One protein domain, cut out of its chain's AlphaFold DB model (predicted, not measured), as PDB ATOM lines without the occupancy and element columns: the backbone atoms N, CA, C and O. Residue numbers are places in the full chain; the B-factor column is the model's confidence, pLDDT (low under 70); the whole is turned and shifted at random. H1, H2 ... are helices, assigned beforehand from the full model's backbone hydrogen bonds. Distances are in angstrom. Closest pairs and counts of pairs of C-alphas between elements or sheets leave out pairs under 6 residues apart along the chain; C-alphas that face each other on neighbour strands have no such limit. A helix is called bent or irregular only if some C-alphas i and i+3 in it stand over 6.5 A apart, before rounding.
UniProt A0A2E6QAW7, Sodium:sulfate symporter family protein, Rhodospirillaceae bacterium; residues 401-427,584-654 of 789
ATOM      1  N   VAL A 401       9.218 -27.456   1.647       95.69
ATOM      2  CA  VAL A 401       8.068 -28.265   1.191       95.69
ATOM      3  C   VAL A 401       7.426 -27.759  -0.105       95.69
ATOM      4  O   VAL A 401       6.394 -28.293  -0.519       95.69
ATOM      5  N   ALA A 402       8.036 -26.780  -0.787       91.62
ATOM      6  CA  ALA A 402       7.493 -26.157  -2.000       91.62
ATOM      7  C   ALA A 402       7.101 -27.179  -3.084       91.62
ATOM      8  O   ALA A 402       6.113 -27.008  -3.801       91.62
ATOM      9  N   GLY A 403       7.837 -28.290  -3.166       89.88
ATOM     10  CA  GLY A 403       7.567 -29.360  -4.118       89.88
ATOM     11  C   GLY A 403       6.216 -30.057  -3.955       89.88
ATOM     12  O   GLY A 403       5.630 -30.464  -4.960       89.88
ATOM     13  N   PHE A 404       5.680 -30.157  -2.736       94.56
ATOM     14  CA  PHE A 404       4.383 -30.802  -2.478       94.56
ATOM     15  C   PHE A 404       3.194 -29.965  -2.968       94.56
ATOM     16  O   PHE A 404       2.125 -30.508  -3.228       94.56
ATOM     17  N   GLY A 405       3.387 -28.653  -3.139       92.25
ATOM     18  CA  GLY A 405       2.417 -27.747  -3.760       92.25
ATOM     19  C   GLY A 405       2.653 -27.517  -5.256       92.25
ATOM     20  O   GLY A 405       2.000 -26.664  -5.855       92.25
ATOM     21  N   SER A 406       3.605 -28.227  -5.869       89.12
ATOM     22  CA  SER A 406       4.037 -27.944  -7.238       89.12
ATOM     23  C   SER A 406       3.065 -28.460  -8.305       89.12
ATOM     24  O   SER A 406       2.386 -29.479  -8.151       89.12
ATOM     25  N   LYS A 407       3.078 -27.791  -9.464       86.88
ATOM     26  CA  LYS A 407       2.370 -28.222 -10.683       86.88
ATOM     27  C   LYS A 407       2.753 -29.649 -11.090       86.88
ATOM     28  O   LYS A 407       1.886 -30.448 -11.437       86.88
ATOM     29  N   SER A 408       4.042 -29.982 -10.997       84.44
ATOM     30  CA  SER A 408       4.579 -31.308 -11.319       84.44
ATOM     31  C   SER A 408       4.020 -32.403 -10.410       84.44
ATOM     32  O   SER A 408       3.690 -33.479 -10.904       84.44
ATOM     33  N   PHE A 409       3.846 -32.128  -9.111       90.19
ATOM     34  CA  PHE A 409       3.269 -33.079  -8.155       90.19
ATOM     35  C   PHE A 409       1.824 -33.447  -8.517       90.19
ATOM     36  O   PHE A 409       1.492 -34.625  -8.665       90.19
ATOM     37  N   PHE A 410       0.968 -32.445  -8.732       91.19
ATOM     38  CA  PHE A 410      -0.441 -32.674  -9.067       91.19
ATOM     39  C   PHE A 410      -0.632 -33.313 -10.444       91.19
ATOM     40  O   PHE A 410      -1.515 -34.155 -10.627       91.19
ATOM     41  N   MET A 411       0.228 -32.967 -11.400       87.06
ATOM     42  CA  MET A 411       0.266 -33.608 -12.710       87.06
ATOM     43  C   MET A 411       0.633 -35.091 -12.604       87.06
ATOM     44  O   MET A 411      -0.075 -35.939 -13.152       87.06
ATOM     45  N   ALA A 412       1.688 -35.415 -11.851       85.88
ATOM     46  CA  ALA A 412       2.119 -36.787 -11.612       85.88
ATOM     47  C   ALA A 412       1.023 -37.624 -10.931       85.88
ATOM     48  O   ALA A 412       0.692 -38.705 -11.421       85.88
ATOM     49  N   LEU A 413       0.407 -37.105  -9.863       91.50
ATOM     50  CA  LEU A 413      -0.689 -37.766  -9.140       91.50
ATOM     51  C   LEU A 413      -1.864 -38.090 -10.075       91.50
ATOM     52  O   LEU A 413      -2.403 -39.198 -10.063       91.50
ATOM     53  N   SER A 414      -2.233 -37.131 -10.919       91.81
ATOM     54  CA  SER A 414      -3.364 -37.262 -11.835       91.81
ATOM     55  C   SER A 414      -3.130 -38.299 -12.930       91.81
ATOM     56  O   SER A 414      -3.997 -39.133 -13.202       91.81
ATOM     57  N   ILE A 415      -1.941 -38.286 -13.536       88.75
ATOM     58  CA  ILE A 415      -1.560 -39.240 -14.585       88.75
ATOM     59  C   ILE A 415      -1.427 -40.651 -14.000       88.75
ATOM     60  O   ILE A 415      -1.878 -41.615 -14.622       88.75
ATOM     61  N   LEU A 416      -0.886 -40.785 -12.782       88.06
ATOM     62  CA  LEU A 416      -0.877 -42.056 -12.054       88.06
ATOM     63  C   LEU A 416      -2.295 -42.597 -11.869       88.06
ATOM     64  O   LEU A 416      -2.537 -43.756 -12.204       88.06
ATOM     65  N   GLY A 417      -3.247 -41.777 -11.422       90.12
ATOM     66  CA  GLY A 417      -4.634 -42.217 -11.272       90.12
ATOM     67  C   GLY A 417      -5.271 -42.674 -12.591       90.12
ATOM     68  O   GLY A 417      -5.858 -43.756 -12.642       90.12
ATOM     69  N   LEU A 418      -5.080 -41.928 -13.685       89.94
ATOM     70  CA  LEU A 418      -5.536 -42.361 -15.014       89.94
ATOM     71  C   LEU A 418      -4.908 -43.707 -15.421       89.94
ATOM     72  O   LEU A 418      -5.601 -44.597 -15.919       89.94
ATOM     73  N   SER A 419      -3.612 -43.894 -15.156       84.25
ATOM     74  CA  SER A 419      -2.913 -45.148 -15.456       84.25
ATOM     75  C   SER A 419      -3.462 -46.350 -14.678       84.25
ATOM     76  O   SER A 419      -3.511 -47.458 -15.222       84.25
ATOM     77  N   VAL A 420      -3.940 -46.143 -13.443       86.38
ATOM     78  CA  VAL A 420      -4.565 -47.200 -12.633       86.38
ATOM     79  C   VAL A 420      -5.836 -47.698 -13.315       86.38
ATOM     80  O   VAL A 420      -6.009 -48.906 -13.453       86.38
ATOM     81  N   VAL A 421      -6.679 -46.797 -13.829       89.25
ATOM     82  CA  VAL A 421      -7.903 -47.171 -14.560       89.25
ATOM     83  C   VAL A 421      -7.574 -47.954 -15.826       89.25
ATOM     84  O   VAL A 421      -8.165 -49.004 -16.074       89.25
ATOM     85  N   ILE A 422      -6.593 -47.506 -16.608       85.38
ATOM     86  CA  ILE A 422      -6.179 -48.183 -17.851       85.38
ATOM     87  C   ILE A 422      -5.628 -49.586 -17.570       85.38
ATOM     88  O   ILE A 422      -5.889 -50.524 -18.324       85.38
ATOM     89  N   THR A 423      -4.906 -49.743 -16.462       76.75
ATOM     90  CA  THR A 423      -4.307 -51.019 -16.059       76.75
ATOM     91  C   THR A 423      -5.349 -51.990 -15.512       76.75
ATOM     92  O   THR A 423      -5.366 -53.158 -15.891       76.75
ATOM     93  N   VAL A 424      -6.235 -51.515 -14.636       79.06
ATOM     94  CA  VAL A 424      -7.219 -52.352 -13.934       79.06
ATOM     95  C   VAL A 424      -8.429 -52.688 -14.809       79.06
ATOM     96  O   VAL A 424      -9.039 -53.738 -14.630       79.06
ATOM     97  N   SER A 425      -8.790 -51.831 -15.764       84.25
ATOM     98  CA  SER A 425      -9.959 -52.048 -16.631       84.25
ATOM     99  C   SER A 425      -9.794 -53.192 -17.640       84.25
ATOM    100  O   SER A 425     -10.785 -53.610 -18.232       84.25
ATOM    101  N   GLY A 426      -8.572 -53.692 -17.858       79.00
ATOM    102  CA  GLY A 426      -8.272 -54.689 -18.893       79.00
ATOM    103  C   GLY A 426      -8.114 -54.100 -20.302       79.00
ATOM    104  O   GLY A 426      -7.860 -54.845 -21.251       79.00
ATOM    105  N   LEU A 427      -8.198 -52.770 -20.448       84.38
ATOM    106  CA  LEU A 427      -8.052 -52.062 -21.726       84.38
ATOM    107  C   LEU A 427      -6.733 -52.408 -22.434       84.38
ATOM    108  O   LEU A 427      -6.720 -52.667 -23.636       84.38
ATOM    109  N   PRO A 584     -17.589 -49.843 -18.890       90.06
ATOM    110  CA  PRO A 584     -17.557 -48.409 -18.592       90.06
ATOM    111  C   PRO A 584     -16.190 -47.909 -18.100       90.06
ATOM    112  O   PRO A 584     -15.760 -46.828 -18.484       90.06
ATOM    113  N   ALA A 585     -15.470 -48.716 -17.312       88.19
ATOM    114  CA  ALA A 585     -14.123 -48.380 -16.849       88.19
ATOM    115  C   ALA A 585     -13.087 -48.325 -17.991       88.19
ATOM    116  O   ALA A 585     -12.183 -47.493 -17.957       88.19
ATOM    117  N   GLU A 586     -13.227 -49.173 -19.016       90.62
ATOM    118  CA  GLU A 586     -12.365 -49.128 -20.206       90.62
ATOM    119  C   GLU A 586     -12.621 -47.838 -20.992       90.62
ATOM    120  O   GLU A 586     -11.681 -47.128 -21.348       90.62
ATOM    121  N   TRP A 587     -13.897 -47.481 -21.180       93.06
ATOM    122  CA  TRP A 587     -14.289 -46.213 -21.793       93.06
ATOM    123  C   TRP A 587     -13.793 -45.002 -21.006       93.06
ATOM    124  O   TRP A 587     -13.273 -44.068 -21.608       93.06
ATOM    125  N   ALA A 588     -13.892 -45.023 -19.676       92.62
ATOM    126  CA  ALA A 588     -13.363 -43.962 -18.824       92.62
ATOM    127  C   ALA A 588     -11.848 -43.782 -19.010       92.62
ATOM    128  O   ALA A 588     -11.373 -42.651 -19.094       92.62
ATOM    129  N   GLY A 589     -11.099 -44.881 -19.151       89.44
ATOM    130  CA  GLY A 589      -9.676 -44.845 -19.492       89.44
ATOM    131  C   GLY A 589      -9.409 -44.224 -20.868       89.44
ATOM    132  O   GLY A 589      -8.555 -43.346 -20.985       89.44
ATOM    133  N   VAL A 590     -10.160 -44.628 -21.900       91.12
ATOM    134  CA  VAL A 590     -10.033 -44.090 -23.270       91.12
ATOM    135  C   VAL A 590     -10.373 -42.600 -23.323       91.12
ATOM    136  O   VAL A 590      -9.600 -41.821 -23.878       91.12
ATOM    137  N   PHE A 591     -11.496 -42.184 -22.734       93.50
ATOM    138  CA  PHE A 591     -11.900 -40.779 -22.701       93.50
ATOM    139  C   PHE A 591     -10.957 -39.939 -21.847       93.50
ATOM    140  O   PHE A 591     -10.562 -38.865 -22.285       93.50
ATOM    141  N   GLY A 592     -10.543 -40.429 -20.676       91.50
ATOM    142  CA  GLY A 592      -9.566 -39.746 -19.831       91.50
ATOM    143  C   GLY A 592      -8.247 -39.517 -20.566       91.50
ATOM    144  O   GLY A 592      -7.732 -38.401 -20.576       91.50
ATOM    145  N   LEU A 593      -7.742 -40.535 -21.269       88.94
ATOM    146  CA  LEU A 593      -6.556 -40.395 -22.112       88.94
ATOM    147  C   LEU A 593      -6.788 -39.429 -23.279       88.94
ATOM    148  O   LEU A 593      -5.950 -38.568 -23.529       88.94
ATOM    149  N   GLY A 594      -7.920 -39.535 -23.974       89.62
ATOM    150  CA  GLY A 594      -8.268 -38.648 -25.084       89.62
ATOM    151  C   GLY A 594      -8.343 -37.181 -24.661       89.62
ATOM    152  O   GLY A 594      -7.745 -36.329 -25.313       89.62
ATOM    153  N   ILE A 595      -9.007 -36.885 -23.540       91.88
ATOM    154  CA  ILE A 595      -9.103 -35.531 -22.972       91.88
ATOM    155  C   ILE A 595      -7.716 -35.019 -22.583       91.88
ATOM    156  O   ILE A 595      -7.381 -33.881 -22.905       91.88
ATOM    157  N   LEU A 596      -6.890 -35.852 -21.941       87.81
ATOM    158  CA  LEU A 596      -5.525 -35.479 -21.575       87.81
ATOM    159  C   LEU A 596      -4.682 -35.137 -22.819       87.81
ATOM    160  O   LEU A 596      -4.025 -34.098 -22.850       87.81
ATOM    161  N   LEU A 597      -4.753 -35.959 -23.873       85.00
ATOM    162  CA  LEU A 597      -4.046 -35.719 -25.135       85.00
ATOM    163  C   LEU A 597      -4.535 -34.451 -25.846       85.00
ATOM    164  O   LEU A 597      -3.720 -33.641 -26.284       85.00
ATOM    165  N   VAL A 598      -5.850 -34.242 -25.927       87.44
ATOM    166  CA  VAL A 598      -6.434 -33.023 -26.510       87.44
ATOM    167  C   VAL A 598      -6.028 -31.790 -25.705       87.44
ATOM    168  O   VAL A 598      -5.711 -30.758 -26.298       87.44
ATOM    169  N   SER A 599      -5.968 -31.888 -24.376       84.69
ATOM    170  CA  SER A 599      -5.509 -30.795 -23.518       84.69
ATOM    171  C   SER A 599      -4.063 -30.401 -23.814       84.69
ATOM    172  O   SER A 599      -3.777 -29.209 -23.881       84.69
ATOM    173  N   PHE A 600      -3.168 -31.356 -24.088       77.25
ATOM    174  CA  PHE A 600      -1.804 -31.022 -24.518       77.25
ATOM    175  C   PHE A 600      -1.784 -30.234 -25.828       77.25
ATOM    176  O   PHE A 600      -1.061 -29.248 -25.942       77.25
ATOM    177  N   LEU A 601      -2.589 -30.651 -26.807       79.56
ATOM    178  CA  LEU A 601      -2.637 -30.017 -28.128       79.56
ATOM    179  C   LEU A 601      -3.297 -28.632 -28.099       79.56
ATOM    180  O   LEU A 601      -3.003 -27.787 -28.941       79.56
ATOM    181  N   THR A 602      -4.198 -28.400 -27.146       83.88
ATOM    182  CA  THR A 602      -5.027 -27.188 -27.075       83.88
ATOM    183  C   THR A 602      -4.664 -26.255 -25.922       83.88
ATOM    184  O   THR A 602      -5.272 -25.190 -25.806       83.88
ATOM    185  N   ALA A 603      -3.629 -26.575 -25.134       77.12
ATOM    186  CA  ALA A 603      -3.177 -25.778 -23.989       77.12
ATOM    187  C   ALA A 603      -2.962 -24.294 -24.336       77.12
ATOM    188  O   ALA A 603      -3.375 -23.408 -23.586       77.12
ATOM    189  N   ALA A 604      -2.395 -24.016 -25.514       74.88
ATOM    190  CA  ALA A 604      -2.178 -22.656 -26.007       74.88
ATOM    191  C   ALA A 604      -3.484 -21.896 -26.325       74.88
ATOM    192  O   ALA A 604      -3.516 -20.669 -26.241       74.88
ATOM    193  N   LEU A 605      -4.562 -22.611 -26.669       84.06
ATOM    194  CA  LEU A 605      -5.861 -22.032 -27.021       84.06
ATOM    195  C   LEU A 605      -6.665 -21.657 -25.773       84.06
ATOM    196  O   LEU A 605      -7.155 -20.535 -25.670       84.06
ATOM    197  N   HIS A 606      -6.797 -22.585 -24.822       83.19
ATOM    198  CA  HIS A 606      -7.638 -22.384 -23.639       83.19
ATOM    199  C   HIS A 606      -6.887 -21.767 -22.448       83.19
ATOM    200  O   HIS A 606      -7.529 -21.336 -21.493       83.19
ATOM    201  N   ARG A 607      -5.545 -21.703 -22.489       84.31
ATOM    202  CA  ARG A 607      -4.676 -21.131 -21.435       84.31
ATOM    203  C   ARG A 607      -4.874 -21.751 -20.044       84.31
ATOM    204  O   ARG A 607      -4.589 -21.121 -19.031       84.31
ATOM    205  N   ILE A 608      -5.360 -22.992 -19.997       86.44
ATOM    206  CA  ILE A 608      -5.471 -23.773 -18.758       86.44
ATOM    207  C   ILE A 608      -4.239 -24.656 -18.701       86.44
ATOM    208  O   ILE A 608      -3.930 -25.356 -19.665       86.44
ATOM    209  N   GLU A 609      -3.531 -24.625 -17.581       84.19
ATOM    210  CA  GLU A 609      -2.359 -25.473 -17.415       84.19
ATOM    211  C   GLU A 609      -2.784 -26.938 -17.294       84.19
ATOM    212  O   GLU A 609      -3.748 -27.285 -16.606       84.19
ATOM    213  N   VAL A 610      -2.025 -27.815 -17.944       84.50
ATOM    214  CA  VAL A 610      -2.344 -29.240 -18.031       84.50
ATOM    215  C   VAL A 610      -2.465 -29.960 -16.676       84.50
ATOM    216  O   VAL A 610      -3.352 -30.808 -16.559       84.50
ATOM    217  N   PRO A 611      -1.675 -29.637 -15.626       88.31
ATOM    218  CA  PRO A 611      -1.848 -30.246 -14.306       88.31
ATOM    219  C   PRO A 611      -3.286 -30.160 -13.779       88.31
ATOM    220  O   PRO A 611      -3.775 -31.109 -13.170       88.31
ATOM    221  N   TRP A 612      -3.989 -29.059 -14.058       92.06
ATOM    222  CA  TRP A 612      -5.358 -28.835 -13.588       92.06
ATOM    223  C   TRP A 612      -6.390 -29.613 -14.400       92.06
ATOM    224  O   TRP A 612      -7.356 -30.126 -13.837       92.06
ATOM    225  N   VAL A 613      -6.162 -29.777 -15.705       92.06
ATOM    226  CA  VAL A 613      -6.998 -30.648 -16.541       92.06
ATOM    227  C   VAL A 613      -6.820 -32.108 -16.130       92.06
ATOM    228  O   VAL A 613      -7.805 -32.823 -15.949       92.06
ATOM    229  N   ALA A 614      -5.578 -32.540 -15.897       90.94
ATOM    230  CA  ALA A 614      -5.289 -33.874 -15.382       90.94
ATOM    231  C   ALA A 614      -5.972 -34.103 -14.020       90.94
ATOM    232  O   ALA A 614      -6.591 -35.148 -13.813       90.94
ATOM    233  N   MET A 615      -5.944 -33.107 -13.131       94.75
ATOM    234  CA  MET A 615      -6.627 -33.172 -11.835       94.75
ATOM    235  C   MET A 615      -8.146 -33.309 -11.982       94.75
ATOM    236  O   MET A 615      -8.762 -34.105 -11.277       94.75
ATOM    237  N   ALA A 616      -8.759 -32.586 -12.923       95.94
ATOM    238  CA  ALA A 616     -10.185 -32.719 -13.213       95.94
ATOM    239  C   ALA A 616     -10.541 -34.130 -13.722       95.94
ATOM    240  O   ALA A 616     -11.573 -34.686 -13.334       95.94
ATOM    241  N   ILE A 617      -9.669 -34.742 -14.535       95.06
ATOM    242  CA  ILE A 617      -9.815 -36.143 -14.958       95.06
ATOM    243  C   ILE A 617      -9.749 -37.061 -13.735       95.06
ATOM    244  O   ILE A 617     -10.659 -37.863 -13.539       95.06
ATOM    245  N   LEU A 618      -8.728 -36.925 -12.881       95.19
ATOM    246  CA  LEU A 618      -8.591 -37.736 -11.667       95.19
ATOM    247  C   LEU A 618      -9.821 -37.619 -10.760       95.19
ATOM    248  O   LEU A 618     -10.367 -38.631 -10.321       95.19
ATOM    249  N   PHE A 619     -10.283 -36.393 -10.520       96.25
ATOM    250  CA  PHE A 619     -11.484 -36.122  -9.739       96.25
ATOM    251  C   PHE A 619     -12.711 -36.830 -10.323       96.25
ATOM    252  O   PHE A 619     -13.450 -37.483  -9.592       96.25
ATOM    253  N   THR A 620     -12.884 -36.781 -11.644       95.88
ATOM    254  CA  THR A 620     -13.970 -37.475 -12.350       95.88
ATOM    255  C   THR A 620     -13.869 -38.994 -12.182       95.88
ATOM    256  O   THR A 620     -14.862 -39.659 -11.885       95.88
ATOM    257  N   LEU A 621     -12.665 -39.560 -12.310       94.88
ATOM    258  CA  LEU A 621     -12.431 -40.997 -12.140       94.88
ATOM    259  C   LEU A 621     -12.741 -41.479 -10.715       94.88
ATOM    260  O   LEU A 621     -13.270 -42.580 -10.543       94.88
ATOM    261  N   LEU A 622     -12.440 -40.658  -9.707       95.00
ATOM    262  CA  LEU A 622     -12.767 -40.928  -8.307       95.00
ATOM    263  C   LEU A 622     -14.266 -40.766  -8.033       95.00
ATOM    264  O   LEU A 622     -14.867 -41.646  -7.419       95.00
ATOM    265  N   MET A 623     -14.883 -39.693  -8.535       95.75
ATOM    266  CA  MET A 623     -16.309 -39.400  -8.348       95.75
ATOM    267  C   MET A 623     -17.198 -40.544  -8.844       95.75
ATOM    268  O   MET A 623     -18.132 -40.944  -8.154       95.75
ATOM    269  N   PHE A 624     -16.899 -41.092 -10.024       94.88
ATOM    270  CA  PHE A 624     -17.668 -42.189 -10.615       94.88
ATOM    271  C   PHE A 624     -17.229 -43.584 -10.135       94.88
ATOM    272  O   PHE A 624     -17.756 -44.591 -10.605       94.88
ATOM    273  N   GLY A 625     -16.270 -43.672  -9.205       91.81
ATOM    274  CA  GLY A 625     -15.816 -44.939  -8.630       91.81
ATOM    275  C   GLY A 625     -15.034 -45.836  -9.596       91.81
ATOM    276  O   GLY A 625     -14.914 -47.040  -9.351       91.81
ATOM    277  N   PHE A 626     -14.485 -45.276 -10.682       92.56
ATOM    278  CA  PHE A 626     -13.588 -46.003 -11.587       92.56
ATOM    279  C   PHE A 626     -12.245 -46.325 -10.919       92.56
ATOM    280  O   PHE A 626     -11.612 -47.320 -11.269       92.56
ATOM    281  N   ILE A 627     -11.844 -45.516  -9.933       92.00
ATOM    282  CA  ILE A 627     -10.775 -45.826  -8.981       92.00
ATOM    283  C   ILE A 627     -11.416 -45.976  -7.603       92.00
ATOM    284  O   ILE A 627     -11.956 -45.020  -7.053       92.00
ATOM    285  N   ARG A 628     -11.356 -47.182  -7.036       89.25
ATOM    286  CA  ARG A 628     -11.836 -47.440  -5.673       89.25
ATOM    287  C   ARG A 628     -10.811 -46.980  -4.642       89.25
ATOM    288  O   ARG A 628      -9.613 -46.985  -4.902       89.25
ATOM    289  N   ASP A 629     -11.276 -46.714  -3.431       85.56
ATOM    290  CA  ASP A 629     -10.460 -46.294  -2.286       85.56
ATOM    291  C   ASP A 629      -9.231 -47.200  -2.034       85.56
ATOM    292  O   ASP A 629      -8.096 -46.732  -1.939       85.56
ATOM    293  N   LYS A 630      -9.426 -48.527  -2.063       82.88
ATOM    294  CA  LYS A 630      -8.324 -49.502  -1.970       82.88
ATOM    295  C   LYS A 630      -7.297 -49.333  -3.099       82.88
ATOM    296  O   LYS A 630      -6.098 -49.346  -2.854       82.88
ATOM    297  N   GLN A 631      -7.760 -49.135  -4.333       84.94
ATOM    298  CA  GLN A 631      -6.889 -48.976  -5.502       84.94
ATOM    299  C   GLN A 631      -6.131 -47.647  -5.465       84.94
ATOM    300  O   GLN A 631      -4.962 -47.611  -5.829       84.94
ATOM    301  N   PHE A 632      -6.763 -46.575  -4.991       88.75
ATOM    302  CA  PHE A 632      -6.121 -45.274  -4.822       88.75
ATOM    303  C   PHE A 632      -4.957 -45.334  -3.819       88.75
ATOM    304  O   PHE A 632      -3.906 -44.741  -4.054       88.75
ATOM    305  N   ARG A 633      -5.101 -46.097  -2.729       86.81
ATOM    306  CA  ARG A 633      -4.020 -46.294  -1.748       86.81
ATOM    307  C   ARG A 633      -2.932 -47.260  -2.211       86.81
ATOM    308  O   ARG A 633      -1.762 -46.993  -1.981       86.81
ATOM    309  N   GLU A 634      -3.308 -48.376  -2.836       81.44
ATOM    310  CA  GLU A 634      -2.372 -49.477  -3.119       81.44
ATOM    311  C   GLU A 634      -1.735 -49.424  -4.514       81.44
ATOM    312  O   GLU A 634      -0.652 -49.970  -4.709       81.44
ATOM    313  N   LYS A 635      -2.413 -48.840  -5.512       80.44
ATOM    314  CA  LYS A 635      -1.951 -48.847  -6.914       80.44
ATOM    315  C   LYS A 635      -1.310 -47.533  -7.356       80.44
ATOM    316  O   LYS A 635      -0.605 -47.538  -8.362       80.44
ATOM    317  N   ILE A 636      -1.546 -46.429  -6.645       86.56
ATOM    318  CA  ILE A 636      -0.831 -45.170  -6.887       86.56
ATOM    319  C   ILE A 636       0.539 -45.244  -6.219       86.56
ATOM    320  O   ILE A 636       0.663 -45.646  -5.064       86.56
ATOM    321  N   ASP A 637       1.571 -44.826  -6.950       83.62
ATOM    322  CA  ASP A 637       2.944 -44.783  -6.453       83.62
ATOM    323  C   ASP A 637       3.169 -43.553  -5.554       83.62
ATOM    324  O   ASP A 637       3.718 -42.527  -5.966       83.62
ATOM    325  N   TRP A 638       2.697 -43.644  -4.308       89.19
ATOM    326  CA  TRP A 638       2.866 -42.597  -3.296       89.19
ATOM    327  C   TRP A 638       4.329 -42.351  -2.935       89.19
ATOM    328  O   TRP A 638       4.709 -41.211  -2.676       89.19
ATOM    329  N   ASN A 639       5.156 -43.396  -2.976       86.12
ATOM    330  CA  ASN A 639       6.589 -43.290  -2.721       86.12
ATOM    331  C   ASN A 639       7.237 -42.331  -3.724       86.12
ATOM    332  O   ASN A 639       7.986 -41.436  -3.332       86.12
ATOM    333  N   PHE A 640       6.898 -42.465  -5.007       83.25
ATOM    334  CA  PHE A 640       7.343 -41.527  -6.026       83.25
ATOM    335  C   PHE A 640       6.809 -40.107  -5.797       83.25
ATOM    336  O   PHE A 640       7.584 -39.159  -5.886       83.25
ATOM    337  N   LEU A 641       5.521 -39.925  -5.495       88.44
ATOM    338  CA  LEU A 641       4.966 -38.580  -5.284       88.44
ATOM    339  C   LEU A 641       5.667 -37.846  -4.137       88.44
ATOM    340  O   LEU A 641       6.045 -36.683  -4.281       88.44
ATOM    341  N   ILE A 642       5.897 -38.548  -3.028       92.62
ATOM    342  CA  ILE A 642       6.648 -38.031  -1.882       92.62
ATOM    343  C   ILE A 642       8.079 -37.679  -2.294       92.62
ATOM    344  O   ILE A 642       8.566 -36.605  -1.953       92.62
ATOM    345  N   PHE A 643       8.736 -38.549  -3.061       87.62
ATOM    346  CA  PHE A 643      10.084 -38.307  -3.567       87.62
ATOM    347  C   PHE A 643      10.168 -37.078  -4.481       87.62
ATOM    348  O   PHE A 643      11.058 -36.248  -4.309       87.62
ATOM    349  N   LEU A 644       9.226 -36.925  -5.416       84.69
ATOM    350  CA  LEU A 644       9.140 -35.778  -6.323       84.69
ATOM    351  C   LEU A 644       8.961 -34.470  -5.547       84.69
ATOM    352  O   LEU A 644       9.681 -33.504  -5.798       84.69
ATOM    353  N   GLY A 645       8.026 -34.451  -4.592       90.44
ATOM    354  CA  GLY A 645       7.805 -33.296  -3.725       90.44
ATOM    355  C   GLY A 645       9.046 -32.965  -2.899       90.44
ATOM    356  O   GLY A 645       9.449 -31.805  -2.821       90.44
ATOM    357  N   ALA A 646       9.703 -33.991  -2.359       92.25
ATOM    358  CA  ALA A 646      10.904 -33.810  -1.568       92.25
ATOM    359  C   ALA A 646      12.059 -33.210  -2.362       92.25
ATOM    360  O   ALA A 646      12.716 -32.274  -1.917       92.25
ATOM    361  N   LEU A 647      12.272 -33.716  -3.569       84.75
ATOM    362  CA  LEU A 647      13.383 -33.300  -4.397       84.75
ATOM    363  C   LEU A 647      13.238 -31.875  -4.935       84.75
ATOM    364  O   LEU A 647      14.217 -31.133  -4.942       84.75
ATOM    365  N   ILE A 648      12.034 -31.476  -5.352       86.38
ATOM    366  CA  ILE A 648      11.783 -30.077  -5.727       86.38
ATOM    367  C   ILE A 648      12.070 -29.168  -4.519       86.38
ATOM    368  O   ILE A 648      12.699 -28.128  -4.683       86.38
ATOM    369  N   GLY A 649      11.715 -29.601  -3.304       90.31
ATOM    370  CA  GLY A 649      12.096 -28.922  -2.061       90.31
ATOM    371  C   GLY A 649      13.612 -28.789  -1.861       90.31
ATOM    372  O   GLY A 649      14.090 -27.717  -1.491       90.31
ATOM    373  N   ILE A 650      14.392 -29.836  -2.161       90.25
ATOM    374  CA  ILE A 650      15.868 -29.793  -2.113       90.25
ATOM    375  C   ILE A 650      16.410 -28.751  -3.098       90.25
ATOM    376  O   ILE A 650      17.234 -27.924  -2.717       90.25
ATOM    377  N   VAL A 651      15.920 -28.745  -4.339       85.00
ATOM    378  CA  VAL A 651      16.352 -27.799  -5.384       85.00
ATOM    379  C   VAL A 651      16.019 -26.361  -4.993       85.00
ATOM    380  O   VAL A 651      16.884 -25.490  -5.064       85.00
ATOM    381  N   SER A 652      14.805 -26.112  -4.496       88.06
ATOM    382  CA  SER A 652      14.420 -24.796  -3.969       88.06
ATOM    383  C   SER A 652      15.281 -24.379  -2.774       88.06
ATOM    384  O   SER A 652      15.616 -23.203  -2.640       88.06
ATOM    385  N   SER A 653      15.698 -25.330  -1.935       92.00
ATOM    386  CA  SER A 653      16.610 -25.061  -0.816       92.00
ATOM    387  C   SER A 653      18.025 -24.709  -1.293       92.00
ATOM    388  O   SER A 653      18.665 -23.827  -0.720       92.00
ATOM    389  N   MET A 654      18.511 -25.344  -2.365       90.06
ATOM    390  CA  MET A 654      19.800 -25.004  -2.982       90.06
ATOM    391  C   MET A 654      19.785 -23.581  -3.541       90.06
ATOM    392  O   MET A 654      20.674 -22.802  -3.209       90.06
TER     393      MET A 654
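This is residues 401 to 427 and 584 to 654 of the 789 residues of the protein "Sodium:sulfate symporter family protein" of Rhodospirillaceae bacterium (UniProt A0A2E6QAW7). H2, H3 and H4 pack as an up-and-down bundle of three helices, each running against the one before it in the chain, with H3 folding back into H4 as a helical hairpin on one side of H2. On the other side of H2, H6 runs past its beginning as a long arm with the short H1 packed on it, and the whole is flat. The printed part has 98 residues with six named helices, H1 to H6 in order along the chain, and no named strand; its class is all helix. It is compact, with a radius of gyration of the C-alphas of 14.2 A, and spans 46 by 37 by 19 A.

Start at H3, residues 584 to 606, the longest helix, which has a kink of 51 degrees near residue 600 and is irregular, C-alphas 601 and 604 being 7.7 A apart. Next comes H4, residues 610 to 623; the two touch as a hairpin, closest at the C-alphas of Gly 592 and Ile 617, 6.1 A apart, at a shallow tilt of 23 degrees, opposite ways. Now look at H2, residues 407 to 424, the hub, which touches three helices. It touches H3 with residues 418 to 422 alone, on residues 585 to 593 alone of H3; the closest C-alphas, of Ile 422 and Gly 589, are 5.1 A apart, and the tilt is a shallow 29 degrees, opposite ways. H2 and H4 touch at a steep tilt of 42 degrees, the same way, with the C-alphas of Met 411 and Pro 611 closest at 4.3 A. H6, residues 638 to 654, touches H2 with residues 641 to 645 alone, on residues 409 to 413 alone of H2; the C-alphas of Phe 409 and Gly 645 are closest at 6.3 A, at a shallow tilt of 16 degrees, opposite ways. H1, residues 402 to 405, touches H6, with the C-alphas of Gly 403 and Gly 645 closest at 4.0 A. H5, residues 629 to 634, is close to H2 but not clearly touching it, the closest C-alphas, of Gly 417 and Phe 632, being 7.3 A apart. H3 and H6 are apart. Every O i to N i+4 pair is within hydrogen-bond range in H2, H4, H5 and H6; in H3 it is 17 of 19, and H1 is too short for such a pair.

Find C-alpha 584 at (-17.557, -48.409, -18.592); from there H3 runs 28.3 A to C-alpha 606. H2 is 26.2 A long, beginning at C-alpha 407, (2.370, -28.222, -10.683). H4 measures 19.8 A, and H6 runs 24.4 A to C-alpha 654 at (19.800, -25.004, -2.982). H1 and H5 are short, 5.6 A and 8.7 A.

The two C-alphas farthest apart, of Pro 584 and Met 654, are 46.8 A apart. Residues 428 to 583 are cut out, and C-alphas 427 and 584 are 10.7 A apart across the cut, in the link from H2 to H3. The links H1 to H2, H3 to H4, H4 to H5 and H5 to H6 are tight. The mean pLDDT of the printed part is 88.2, and no printed residue is under 70.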